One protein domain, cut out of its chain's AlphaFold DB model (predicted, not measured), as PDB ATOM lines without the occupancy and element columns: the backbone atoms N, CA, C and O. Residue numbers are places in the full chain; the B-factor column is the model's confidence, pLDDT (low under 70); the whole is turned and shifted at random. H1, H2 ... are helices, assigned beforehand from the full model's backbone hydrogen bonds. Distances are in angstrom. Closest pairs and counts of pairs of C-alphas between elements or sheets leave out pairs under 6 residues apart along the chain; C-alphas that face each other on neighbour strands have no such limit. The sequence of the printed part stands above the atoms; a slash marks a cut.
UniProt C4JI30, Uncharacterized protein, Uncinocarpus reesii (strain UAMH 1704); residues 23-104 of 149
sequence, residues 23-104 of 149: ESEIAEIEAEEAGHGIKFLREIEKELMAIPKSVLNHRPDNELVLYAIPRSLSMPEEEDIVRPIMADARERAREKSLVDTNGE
ATOM      1  N   GLU A  23      -7.157  -5.130 -20.647       87.31
ATOM      2  CA  GLU A  23      -8.490  -5.206 -21.253       87.31
ATOM      3  C   GLU A  23      -9.439  -6.027 -20.374       87.31
ATOM      4  O   GLU A  23     -10.589  -5.639 -20.175       87.31
ATOM      5  N   SER A  24      -8.945  -7.120 -19.781       87.06
ATOM      6  CA  SER A  24      -9.717  -7.927 -18.832       87.06
ATOM      7  C   SER A  24      -9.998  -7.185 -17.524       87.06
ATOM      8  O   SER A  24     -11.096  -7.316 -16.990       87.06
ATOM      9  N   GLU A  25      -9.029  -6.435 -16.994       88.75
ATOM     10  CA  GLU A  25      -9.193  -5.665 -15.752       88.75
ATOM     11  C   GLU A  25     -10.202  -4.524 -15.935       88.75
ATOM     12  O   GLU A  25     -11.100  -4.338 -15.116       88.75
ATOM     13  N   ILE A  26     -10.110  -3.805 -17.055       88.94
ATOM     14  CA  ILE A  26     -11.046  -2.731 -17.398       88.94
ATOM     15  C   ILE A  26     -12.456  -3.298 -17.600       88.94
ATOM     16  O   ILE A  26     -13.409  -2.752 -17.050       88.94
ATOM     17  N   ALA A  27     -12.602  -4.418 -18.316       90.44
ATOM     18  CA  ALA A  27     -13.905  -5.050 -18.524       90.44
ATOM     19  C   ALA A  27     -14.556  -5.529 -17.212       90.44
ATOM     20  O   ALA A  27     -15.781  -5.482 -17.082       90.44
ATOM     21  N   GLU A  28     -13.761  -5.981 -16.237       90.19
ATOM     22  CA  GLU A  28     -14.246  -6.355 -14.903       90.19
ATOM     23  C   GLU A  28     -14.769  -5.133 -14.132       90.19
ATOM     24  O   GLU A  28     -15.884  -5.177 -13.604       90.19
ATOM     25  N   ILE A  29     -14.023  -4.021 -14.144       87.06
ATOM     26  CA  ILE A  29     -14.423  -2.756 -13.509       87.06
ATOM     27  C   ILE A  29     -15.694  -2.201 -14.161       87.06
ATOM     28  O   ILE A  29     -16.652  -1.869 -13.466       87.06
ATOM     29  N   GLU A  30     -15.757  -2.149 -15.493       88.69
ATOM     30  CA  GLU A  30     -16.934  -1.657 -16.215       88.69
ATOM     31  C   GLU A  30     -18.176  -2.520 -15.952       88.69
ATOM     32  O   GLU A  30     -19.286  -1.996 -15.841       88.69
ATOM     33  N   ALA A  31     -18.013  -3.839 -15.807       88.25
ATOM     34  CA  ALA A  31     -19.108  -4.737 -15.450       88.25
ATOM     35  C   ALA A  31     -19.598  -4.519 -14.007       88.25
ATOM     36  O   ALA A  31     -20.810  -4.549 -13.761       88.25
ATOM     37  N   GLU A  32     -18.685  -4.275 -13.060       84.69
ATOM     38  CA  GLU A  32     -19.021  -3.904 -11.680       84.69
ATOM     39  C   GLU A  32     -19.749  -2.548 -11.633       84.69
ATOM     40  O   GLU A  32     -20.797  -2.406 -10.990       84.69
ATOM     41  N   GLU A  33     -19.254  -1.560 -12.376       79.75
ATOM     42  CA  GLU A  33     -19.798  -0.204 -12.417       79.75
ATOM     43  C   GLU A  33     -21.119  -0.097 -13.189       79.75
ATOM     44  O   GLU A  33     -22.001   0.674 -12.797       79.75
ATOM     45  N   ALA A  34     -21.333  -0.918 -14.221       77.31
ATOM     46  CA  ALA A  34     -22.587  -0.962 -14.975       77.31
ATOM     47  C   ALA A  34     -23.799  -1.287 -14.079       77.31
ATOM     48  O   ALA A  34     -24.904  -0.788 -14.311       77.31
ATOM     49  N   GLY A  35     -23.603  -2.076 -13.014       67.44
ATOM     50  CA  GLY A  35     -24.613  -2.353 -11.982       67.44
ATOM     51  C   GLY A  35     -24.663  -1.323 -10.844       67.44
ATOM     52  O   GLY A  35     -25.627  -1.292 -10.063       67.44
ATOM     53  N   HIS A  36     -23.638  -0.477 -10.740       66.00
ATOM     54  CA  HIS A  36     -23.500   0.618  -9.777       66.00
ATOM     55  C   HIS A  36     -23.809   1.994 -10.372       66.00
ATOM     56  O   HIS A  36     -23.595   2.997  -9.689       66.00
ATOM     57  N   GLY A  37     -24.386   2.050 -11.580       64.12
ATOM     58  CA  GLY A  37     -24.901   3.274 -12.187       64.12
ATOM     59  C   GLY A  37     -25.644   4.112 -11.152       64.12
ATOM     60  O   GLY A  37     -26.655   3.662 -10.613       64.12
ATOM     61  N   ILE A  38     -25.049   5.268 -10.830       62.28
ATOM     62  CA  ILE A  38     -25.425   6.283  -9.836       62.28
ATOM     63  C   ILE A  38     -26.761   5.958  -9.145       62.28
ATOM     64  O   ILE A  38     -27.812   6.530  -9.437       62.28
ATOM     65  N   LYS A  39     -26.725   5.024  -8.182       57.62
ATOM     66  CA  LYS A  39     -27.865   4.745  -7.284       57.62
ATOM     67  C   LYS A  39     -28.168   5.964  -6.389       57.62
ATOM     68  O   LYS A  39     -29.251   6.061  -5.813       57.62
ATOM     69  N   PHE A  40     -27.243   6.927  -6.374       57.53
ATOM     70  CA  PHE A  40     -27.221   8.226  -5.696       57.53
ATOM     71  C   PHE A  40     -28.232   9.271  -6.195       57.53
ATOM     72  O   PHE A  40     -27.940  10.460  -6.180       57.53
ATOM     73  N   LEU A  41     -29.432   8.891  -6.633       63.03
ATOM     74  CA  LEU A  41     -30.456   9.898  -6.968       63.03
ATOM     75  C   LEU A  41     -31.788   9.680  -6.263       63.03
ATOM     76  O   LEU A  41     -32.513  10.643  -6.039       63.03
ATOM     77  N   ARG A  42     -32.121   8.446  -5.869       65.00
ATOM     78  CA  ARG A  42     -33.463   8.160  -5.339       65.00
ATOM     79  C   ARG A  42     -33.630   8.505  -3.853       65.00
ATOM     80  O   ARG A  42     -34.753   8.734  -3.429       65.00
ATOM     81  N   GLU A  43     -32.533   8.594  -3.094       66.94
ATOM     82  CA  GLU A  43     -32.533   8.939  -1.659       66.94
ATOM     83  C   GLU A  43     -31.365   9.860  -1.241       66.94
ATOM     84  O   GLU A  43     -31.090   9.993  -0.050       66.94
ATOM     85  N   ILE A  44     -30.688  10.536  -2.182       75.44
ATOM     86  CA  ILE A  44     -29.526  11.386  -1.854       75.44
ATOM     87  C   ILE A  44     -29.877  12.469  -0.828       75.44
ATOM     88  O   ILE A  44     -29.092  12.755   0.064       75.44
ATOM     89  N   GLU A  45     -31.095  13.012  -0.870       75.81
ATOM     90  CA  GLU A  45     -31.565  13.978   0.125       75.81
ATOM     91  C   GLU A  45     -31.543  13.400   1.548       75.81
ATOM     92  O   GLU A  45     -31.115  14.071   2.484       75.81
ATOM     93  N   LYS A  46     -31.940  12.137   1.722       79.75
ATOM     94  CA  LYS A  46     -31.963  11.457   3.022       79.75
ATOM     95  C   LYS A  46     -30.553  11.140   3.518       79.75
ATOM     96  O   LYS A  46     -30.292  11.278   4.710       79.75
ATOM     97  N   GLU A  47     -29.649  10.756   2.618       78.31
ATOM     98  CA  GLU A  47     -28.235  10.550   2.948       78.31
ATOM     99  C   GLU A  47     -27.545  11.867   3.319       78.31
ATOM    100  O   GLU A  47     -26.855  11.937   4.334       78.31
ATOM    101  N   LEU A  48     -27.805  12.946   2.577       76.50
ATOM    102  CA  LEU A  48     -27.279  14.278   2.877       76.50
ATOM    103  C   LEU A  48     -27.863  14.853   4.177       76.50
ATOM    104  O   LEU A  48     -27.148  15.506   4.933       76.50
ATOM    105  N   MET A  49     -29.133  14.571   4.483       80.38
ATOM    106  CA  MET A  49     -29.779  14.936   5.754       80.38
ATOM    107  C   MET A  49     -29.220  14.164   6.957       80.38
ATOM    108  O   MET A  49     -29.326  14.644   8.087       80.38
ATOM    109  N   ALA A  50     -28.622  12.986   6.739       83.69
ATOM    110  CA  ALA A  50     -27.937  12.227   7.784       83.69
ATOM    111  C   ALA A  50     -26.562  12.822   8.138       83.69
ATOM    112  O   ALA A  50     -26.040  12.554   9.223       83.69
ATOM    113  N   ILE A  51     -25.986  13.655   7.263       83.31
ATOM    114  CA  ILE A  51     -24.725  14.349   7.528       83.31
ATOM    115  C   ILE A  51     -24.982  15.474   8.545       83.31
ATOM    116  O   ILE A  51     -25.816  16.354   8.310       83.31
ATOM    117  N   PRO A  52     -24.262  15.509   9.682       86.56
ATOM    118  CA  PRO A  52     -24.412  16.583  10.655       86.56
ATOM    119  C   PRO A  52     -24.161  17.956  10.022       86.56
ATOM    120  O   PRO A  52     -23.127  18.188   9.395       86.56
ATOM    121  N   LYS A  53     -25.061  18.919  10.267       77.31
ATOM    122  CA  LYS A  53     -24.939  20.301   9.754       77.31
ATOM    123  C   LYS A  53     -23.635  20.991  10.169       77.31
ATOM    124  O   LYS A  53     -23.194  21.919   9.505       77.31
ATOM    125  N   SER A  54     -22.995  20.535  11.247       74.25
ATOM    126  CA  SER A  54     -21.670  21.005  11.665       74.25
ATOM    127  C   SER A  54     -20.556  20.690  10.662       74.25
ATOM    128  O   SER A  54     -19.555  21.392  10.676       74.25
ATOM    129  N   VAL A  55     -20.721  19.656   9.831       72.62
ATOM    130  CA  VAL A  55     -19.784  19.268   8.761       72.62
ATOM    131  C   VAL A  55     -20.084  20.034   7.469       72.62
ATOM    132  O   VAL A  55     -19.164  20.411   6.755       72.62
ATOM    133  N   LEU A  56     -21.366  20.300   7.191       68.69
ATOM    134  CA  LEU A  56     -21.814  21.043   6.003       68.69
ATOM    135  C   LEU A  56     -21.603  22.559   6.119       68.69
ATOM    136  O   LEU A  56     -21.554  23.265   5.114       68.69
ATOM    137  N   ASN A  57     -21.484  23.076   7.341       71.88
ATOM    138  CA  ASN A  57     -21.146  24.470   7.563       71.88
ATOM    139  C   ASN A  57     -19.661  24.668   7.260       71.88
ATOM    140  O   ASN A  57     -18.806  24.288   8.061       71.88
ATOM    141  N   HIS A  58     -19.373  25.307   6.127       61.94
ATOM    142  CA  HIS A  58     -18.055  25.836   5.814       61.94
ATOM    143  C   HIS A  58     -17.704  26.901   6.862       61.94
ATOM    144  O   HIS A  58     -17.993  28.086   6.698       61.94
ATOM    145  N   ARG A  59     -17.142  26.480   7.997       63.75
ATOM    146  CA  ARG A  59     -16.558  27.421   8.948       63.75
ATOM    147  C   ARG A  59     -15.372  28.085   8.245       63.75
ATOM    148  O   ARG A  59     -14.592  27.372   7.609       63.75
ATOM    149  N   PRO A  60     -15.234  29.419   8.317       61.56
ATOM    150  CA  PRO A  60     -14.051  30.099   7.791       61.56
ATOM    151  C   PRO A  60     -12.771  29.599   8.477       61.56
ATOM    152  O   PRO A  60     -11.705  29.676   7.891       61.56
ATOM    153  N   ASP A  61     -12.900  28.995   9.662       58.34
ATOM    154  CA  ASP A  61     -11.825  28.407  10.464       58.34
ATOM    155  C   ASP A  61     -11.106  27.219   9.793       58.34
ATOM    156  O   ASP A  61     -10.054  26.796  10.270       58.34
ATOM    157  N   ASN A  62     -11.631  26.687   8.681       60.94
ATOM    158  CA  ASN A  62     -10.880  25.808   7.782       60.94
ATOM    159  C   ASN A  62      -9.910  26.643   6.927       60.94
ATOM    160  O   ASN A  62      -9.864  26.505   5.703       60.94
ATOM    161  N   GLU A  63      -9.167  27.558   7.548       64.50
ATOM    162  CA  GLU A  63      -8.089  28.251   6.864       64.50
ATOM    163  C   GLU A  63      -7.043  27.207   6.490       64.50
ATOM    164  O   GLU A  63      -6.604  26.396   7.313       64.50
ATOM    165  N   LEU A  64      -6.639  27.221   5.222       61.72
ATOM    166  CA  LEU A  64      -5.427  26.548   4.787       61.72
ATOM    167  C   LEU A  64      -4.261  27.190   5.542       61.72
ATOM    168  O   LEU A  64      -3.657  28.156   5.080       61.72
ATOM    169  N   VAL A  65      -3.942  26.660   6.724       67.69
ATOM    170  CA  VAL A  65      -2.713  27.004   7.429       67.69
ATOM    171  C   VAL A  65      -1.591  26.422   6.586       67.69
ATOM    172  O   VAL A  65      -1.291  25.229   6.645       67.69
ATOM    173  N   LEU A  66      -1.006  27.265   5.735       68.94
ATOM    174  CA  LEU A  66       0.182  26.926   4.970       68.94
ATOM    175  C   LEU A  66       1.305  26.664   5.970       68.94
ATOM    176  O   LEU A  66       1.993  27.584   6.413       68.94
ATOM    177  N   TYR A  67       1.466  25.399   6.358       68.56
ATOM    178  CA  TYR A  67       2.526  24.992   7.263       68.56
ATOM    179  C   TYR A  67       3.869  25.462   6.703       68.56
ATOM    180  O   TYR A  67       4.200  25.243   5.524       68.56
ATOM    181  N   ALA A  68       4.651  26.097   7.577       75.00
ATOM    182  CA  ALA A  68       6.056  26.355   7.317       75.00
ATOM    183  C   ALA A  68       6.740  25.055   6.864       75.00
ATOM    184  O   ALA A  68       6.286  23.954   7.185       75.00
ATOM    185  N   ILE A  69       7.807  25.178   6.074       77.44
ATOM    186  CA  ILE A  69       8.559  24.004   5.621       77.44
ATOM    187  C   ILE A  69       9.015  23.245   6.874       77.44
ATOM    188  O   ILE A  69       9.634  23.860   7.750       77.44
ATOM    189  N   PRO A  70       8.657  21.957   7.015       78.00
ATOM    190  CA  PRO A  70       8.966  21.212   8.223       78.00
ATOM    191  C   PRO A  70      10.483  21.122   8.406       78.00
ATOM    192  O   PRO A  70      11.231  20.955   7.443       78.00
ATOM    193  N   ARG A  71      10.941  21.244   9.655       82.44
ATOM    194  CA  ARG A  71      12.344  20.992  10.003       82.44
ATOM    195  C   ARG A  71      12.569  19.487  10.116       82.44
ATOM    196  O   ARG A  71      11.717  18.788  10.666       82.44
ATOM    197  N   SER A  72      13.715  19.002   9.640       80.19
ATOM    198  CA  SER A  72      14.156  17.639   9.932       80.19
ATOM    199  C   SER A  72      14.246  17.424  11.444       80.19
ATOM    200  O   SER A  72      14.753  18.270  12.180       80.19
ATOM    201  N   LEU A  73      13.712  16.295  11.910       81.62
ATOM    202  CA  LEU A  73      13.721  15.918  13.326       81.62
ATOM    203  C   LEU A  73      15.020  15.212  13.735       81.62
ATOM    204  O   LEU A  73      15.337  15.159  14.920       81.62
ATOM    205  N   SER A  74      15.742  14.639  12.771       85.31
ATOM    206  CA  SER A  74      16.910  13.784  13.009       85.31
ATOM    207  C   SER A  74      18.211  14.345  12.445       85.31
ATOM    208  O   SER A  74      19.266  13.803  12.755       85.31
ATOM    209  N   MET A  75      18.146  15.381  11.603       86.50
ATOM    210  CA  MET A  75      19.323  16.011  11.001       86.50
ATOM    211  C   MET A  75      19.400  17.489  11.392       86.50
ATOM    212  O   MET A  75      18.359  18.154  11.440       86.50
ATOM    213  N   PRO A  76      20.611  18.008  11.652       87.56
ATOM    214  CA  PRO A  76      20.818  19.433  11.857       87.56
ATOM    215  C   PRO A  76      20.479  20.225  10.584       87.56
ATOM    216  O   PRO A  76      20.349  19.674   9.489       87.56
ATOM    217  N   GLU A  77      20.276  21.533  10.732       80.44
ATOM    218  CA  GLU A  77      19.777  22.387   9.654       80.44
ATOM    219  C   GLU A  77      20.729  22.422   8.456       80.44
ATOM    220  O   GLU A  77      20.252  22.405   7.322       80.44
ATOM    221  N   GLU A  78      22.033  22.378   8.717       85.38
ATOM    222  CA  GLU A  78      23.114  22.416   7.734       85.38
ATOM    223  C   GLU A  78      23.176  21.162   6.846       85.38
ATOM    224  O   GLU A  78      23.714  21.219   5.743       85.38
ATOM    225  N   GLU A  79      22.613  20.042   7.307       87.12
ATOM    226  CA  GLU A  79      22.641  18.744   6.616       87.12
ATOM    227  C   GLU A  79      21.285  18.371   5.989       87.12
ATOM    228  O   GLU A  79      21.179  17.388   5.252       87.12
ATOM    229  N   ASP A  80      20.229  19.152   6.243       87.12
ATOM    230  CA  ASP A  80      18.898  18.909   5.687       87.12
ATOM    231  C   ASP A  80      18.812  19.395   4.233       87.12
ATOM    232  O   ASP A  80      18.399  20.518   3.944       87.12
ATOM    233  N   ILE A  81      19.182  18.509   3.307       87.38
ATOM    234  CA  ILE A  81      19.095  18.740   1.857       87.38
ATOM    235  C   ILE A  81      17.653  18.862   1.339       87.38
ATOM    236  O   ILE A  81      17.437  19.390   0.252       87.38
ATOM    237  N   VAL A  82      16.655  18.376   2.082       86.31
ATOM    238  CA  VAL A  82      15.257  18.332   1.631       86.31
ATOM    239  C   VAL A  82      14.594  19.694   1.818       86.31
ATOM    240  O   VAL A  82      13.858  20.147   0.939       86.31
ATOM    241  N   ARG A  83      14.894  20.385   2.922       85.69
ATOM    242  CA  ARG A  83      14.371  21.727   3.216       85.69
ATOM    243  C   ARG A  83      14.568  22.742   2.075       85.69
ATOM    244  O   ARG A  83      13.565  23.347   1.690       85.69
ATOM    245  N   PRO A  84      15.778  22.944   1.508       87.88
ATOM    246  CA  PRO A  84      15.972  23.891   0.410       87.88
ATOM    247  C   PRO A  84      15.243  23.461  -0.869       87.88
ATOM    248  O   PRO A  84      14.650  24.305  -1.532       87.88
ATOM    249  N   ILE A  85      15.194  22.159  -1.179       88.19
ATOM    250  CA  ILE A  85      14.477  21.638  -2.358       88.19
ATOM    251  C   ILE A  85      12.970  21.901  -2.238       88.19
ATOM    252  O   ILE A  85      12.329  22.358  -3.182       88.19
ATOM    253  N   MET A  86      12.389  21.653  -1.060       85.56
ATOM    254  CA  MET A  86      10.979  21.948  -0.797       85.56
ATOM    255  C   MET A  86      10.680  23.453  -0.832       85.56
ATOM    256  O   MET A  86       9.580  23.838  -1.232       85.56
ATOM    257  N   ALA A  87      11.624  24.299  -0.404       85.81
ATOM    258  CA  ALA A  87      11.489  25.753  -0.463       85.81
ATOM    259  C   ALA A  87      11.430  26.254  -1.908       85.81
ATOM    260  O   ALA A  87      10.467  26.926  -2.274       85.81
ATOM    261  N   ASP A  88      12.396  25.838  -2.725       88.25
ATOM    262  CA  ASP A  88      12.486  26.163  -4.150       88.25
ATOM    263  C   ASP A  88      11.259  25.663  -4.933       88.25
ATOM    264  O   ASP A  88      10.642  26.398  -5.703       88.25
ATOM    265  N   ALA A  89      10.817  24.426  -4.676       87.19
ATOM    266  CA  ALA A  89       9.618  23.879  -5.310       87.19
ATOM    267  C   ALA A  89       8.360  24.711  -5.002       87.19
ATOM    268  O   ALA A  89       7.521  24.918  -5.882       87.19
ATOM    269  N   ARG A  90       8.231  25.206  -3.764       84.44
ATOM    270  CA  ARG A  90       7.115  26.068  -3.354       84.44
ATOM    271  C   ARG A  90       7.209  27.466  -3.951       84.44
ATOM    272  O   ARG A  90       6.173  28.012  -4.314       84.44
ATOM    273  N   GLU A  91       8.401  28.043  -4.039       86.44
ATOM    274  CA  GLU A  91       8.619  29.339  -4.693       86.44
ATOM    275  C   GLU A  91       8.196  29.275  -6.161       86.44
ATOM    276  O   GLU A  91       7.307  30.017  -6.574       86.44
ATOM    277  N   ARG A  92       8.675  28.262  -6.890       83.50
ATOM    278  CA  ARG A  92       8.281  28.006  -8.280       83.50
ATOM    279  C   ARG A  92       6.771  27.804  -8.442       83.50
ATOM    280  O   ARG A  92       6.185  28.251  -9.424       83.50
ATOM    281  N   ALA A  93       6.118  27.121  -7.500       83.00
ATOM    282  CA  ALA A  93       4.664  26.944  -7.527       83.00
ATOM    283  C   ALA A  93       3.910  28.266  -7.296       83.00
ATOM    284  O   ALA A  93       2.898  28.514  -7.949       83.00
ATOM    285  N   ARG A  94       4.410  29.131  -6.400       80.44
ATOM    286  CA  ARG A  94       3.835  30.465  -6.162       80.44
ATOM    287  C   ARG A  94       3.993  31.361  -7.384       80.44
ATOM    288  O   ARG A  94       3.011  31.973  -7.790       80.44
ATOM    289  N   GLU A  95       5.175  31.395  -7.991       80.94
ATOM    290  CA  GLU A  95       5.429  32.155  -9.223       80.94
ATOM    291  C   GLU A  95       4.483  31.735 -10.350       80.94
ATOM    292  O   GLU A  95       3.852  32.593 -10.958       80.94
ATOM    293  N   LYS A  96       4.292  30.425 -10.556       77.00
ATOM    294  CA  LYS A  96       3.311  29.905 -11.523       77.00
ATOM    295  C   LYS A  96       1.894  30.386 -11.215       77.00
ATOM    296  O   LYS A  96       1.266  30.980 -12.077       77.00
ATOM    297  N   SER A  97       1.439  30.259  -9.966       68.62
ATOM    298  CA  SER A  97       0.098  30.730  -9.587       68.62
ATOM    299  C   SER A  97      -0.102  32.246  -9.760       68.62
ATOM    300  O   SER A  97      -1.200  32.697 -10.071       68.62
ATOM    301  N   LEU A  98       0.953  33.051  -9.587       69.19
ATOM    302  CA  LEU A  98       0.931  34.502  -9.817       69.19
ATOM    303  C   LEU A  98       0.888  34.852 -11.312       69.19
ATOM    304  O   LEU A  98       0.299  35.863 -11.691       69.19
ATOM    305  N   VAL A  99       1.508  34.033 -12.163       69.19
ATOM    306  CA  VAL A  99       1.435  34.173 -13.623       69.19
ATOM    307  C   VAL A  99       0.061  33.745 -14.136       69.19
ATOM    308  O   VAL A  99      -0.538  34.489 -14.907       69.19
ATOM    309  N   ASP A 100      -0.476  32.625 -13.650       59.78
ATOM    310  CA  ASP A 100      -1.795  32.113 -14.043       59.78
ATOM    311  C   ASP A 100      -2.909  33.112 -13.672       59.78
ATOM    312  O   ASP A 100      -3.725  33.488 -14.512       59.78
ATOM    313  N   THR A 101      -2.860  33.671 -12.454       58.03
ATOM    314  CA  THR A 101      -3.823  34.696 -12.001       58.03
ATOM    315  C   THR A 101      -3.717  36.026 -12.758       58.03
ATOM    316  O   THR A 101      -4.724  36.714 -12.928       58.03
ATOM    317  N   ASN A 102      -2.530  36.401 -13.250       57.19
ATOM    318  CA  ASN A 102      -2.359  37.575 -14.116       57.19
ATOM    319  C   ASN A 102      -2.742  37.298 -15.582       57.19
ATOM    320  O   ASN A 102      -3.156  38.225 -16.280       57.19
ATOM    321  N   GLY A 103      -2.639  36.049 -16.047       50.84
ATOM    322  CA  GLY A 103      -3.074  35.613 -17.378       50.84
ATOM    323  C   GLY A 103      -4.598  35.580 -17.538       50.84
ATOM    324  O   GLY A 103      -5.113  35.837 -18.625       50.84
ATOM    325  N   GLU A 104      -5.335  35.363 -16.449       47.56
ATOM    326  CA  GLU A 104      -6.806  35.358 -16.439       47.56
ATOM    327  C   GLU A 104      -7.430  36.769 -16.339       47.56
ATOM    328  O   GLU A 104      -8.626  36.944 -16.567       47.56
TER     329      GLU A 104
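Overview. This is residues 23 to 104 of the 149 residues of an uncharacterized protein of Uncinocarpus reesii (strain UAMH 1704) (UniProt C4JI30). An open, strung-out chain of four separate helices makes a wide bow with no packed core. H1 is the arm at one end, the short H2 and H3 follow at the turn, and a long link leads away from them, looping back near its far end into H4, the long helix at the other end. The printed part has 82 residues, with four named helices in the order H1, H2, H3, H4 and no named strand; the class is all helix. The whole is extended, with a radius of gyration of the C-alphas of 22.9 A and spans of 58 by 43 by 40 A.

Along the chain. H1 is residues 23 to 34, 16.0 A from first to last C-alpha, and begins at C-alpha 23 at (-8.490, -5.206, -21.253). H2 is residues 44 to 50, with C-alpha 44 at (-29.526, 11.386, -1.854). H3 is residues 53 to 56. H4, the longest helix, is residues 82 to 104, 33.2 A long, and ends at C-alpha 104 at (-6.806, 35.358, -16.439).

Arrangement. H1 is apart from H2, H3 and H4, with no C-alpha within 8 A of theirs. By the same distance H2 is apart from H3 and H4, and H3 is apart from H4. Residues 23 to 47, 49 to 55, 57 to 67, 73 to 79 and 91 to 104 stand free. In H1, H2 and H4 every O i to N i+4 pair is within hydrogen-bond range; H3 is too short for such a pair, and its one O i to N i+3 pair is within range.

Size, cuts and confidence. The two C-alphas farthest apart, those of Arg 42 and Glu 78, are 59.8 A apart. The printed part has no cut. The link from H3 to H4, 25 residues, is long; that from H1 to H2 is short and that from H2 to H3 tight. Mean pLDDT of the printed part is 76.1, and residues 35 to 43, 56, 58 to 67 and 97 to 104 are under 70.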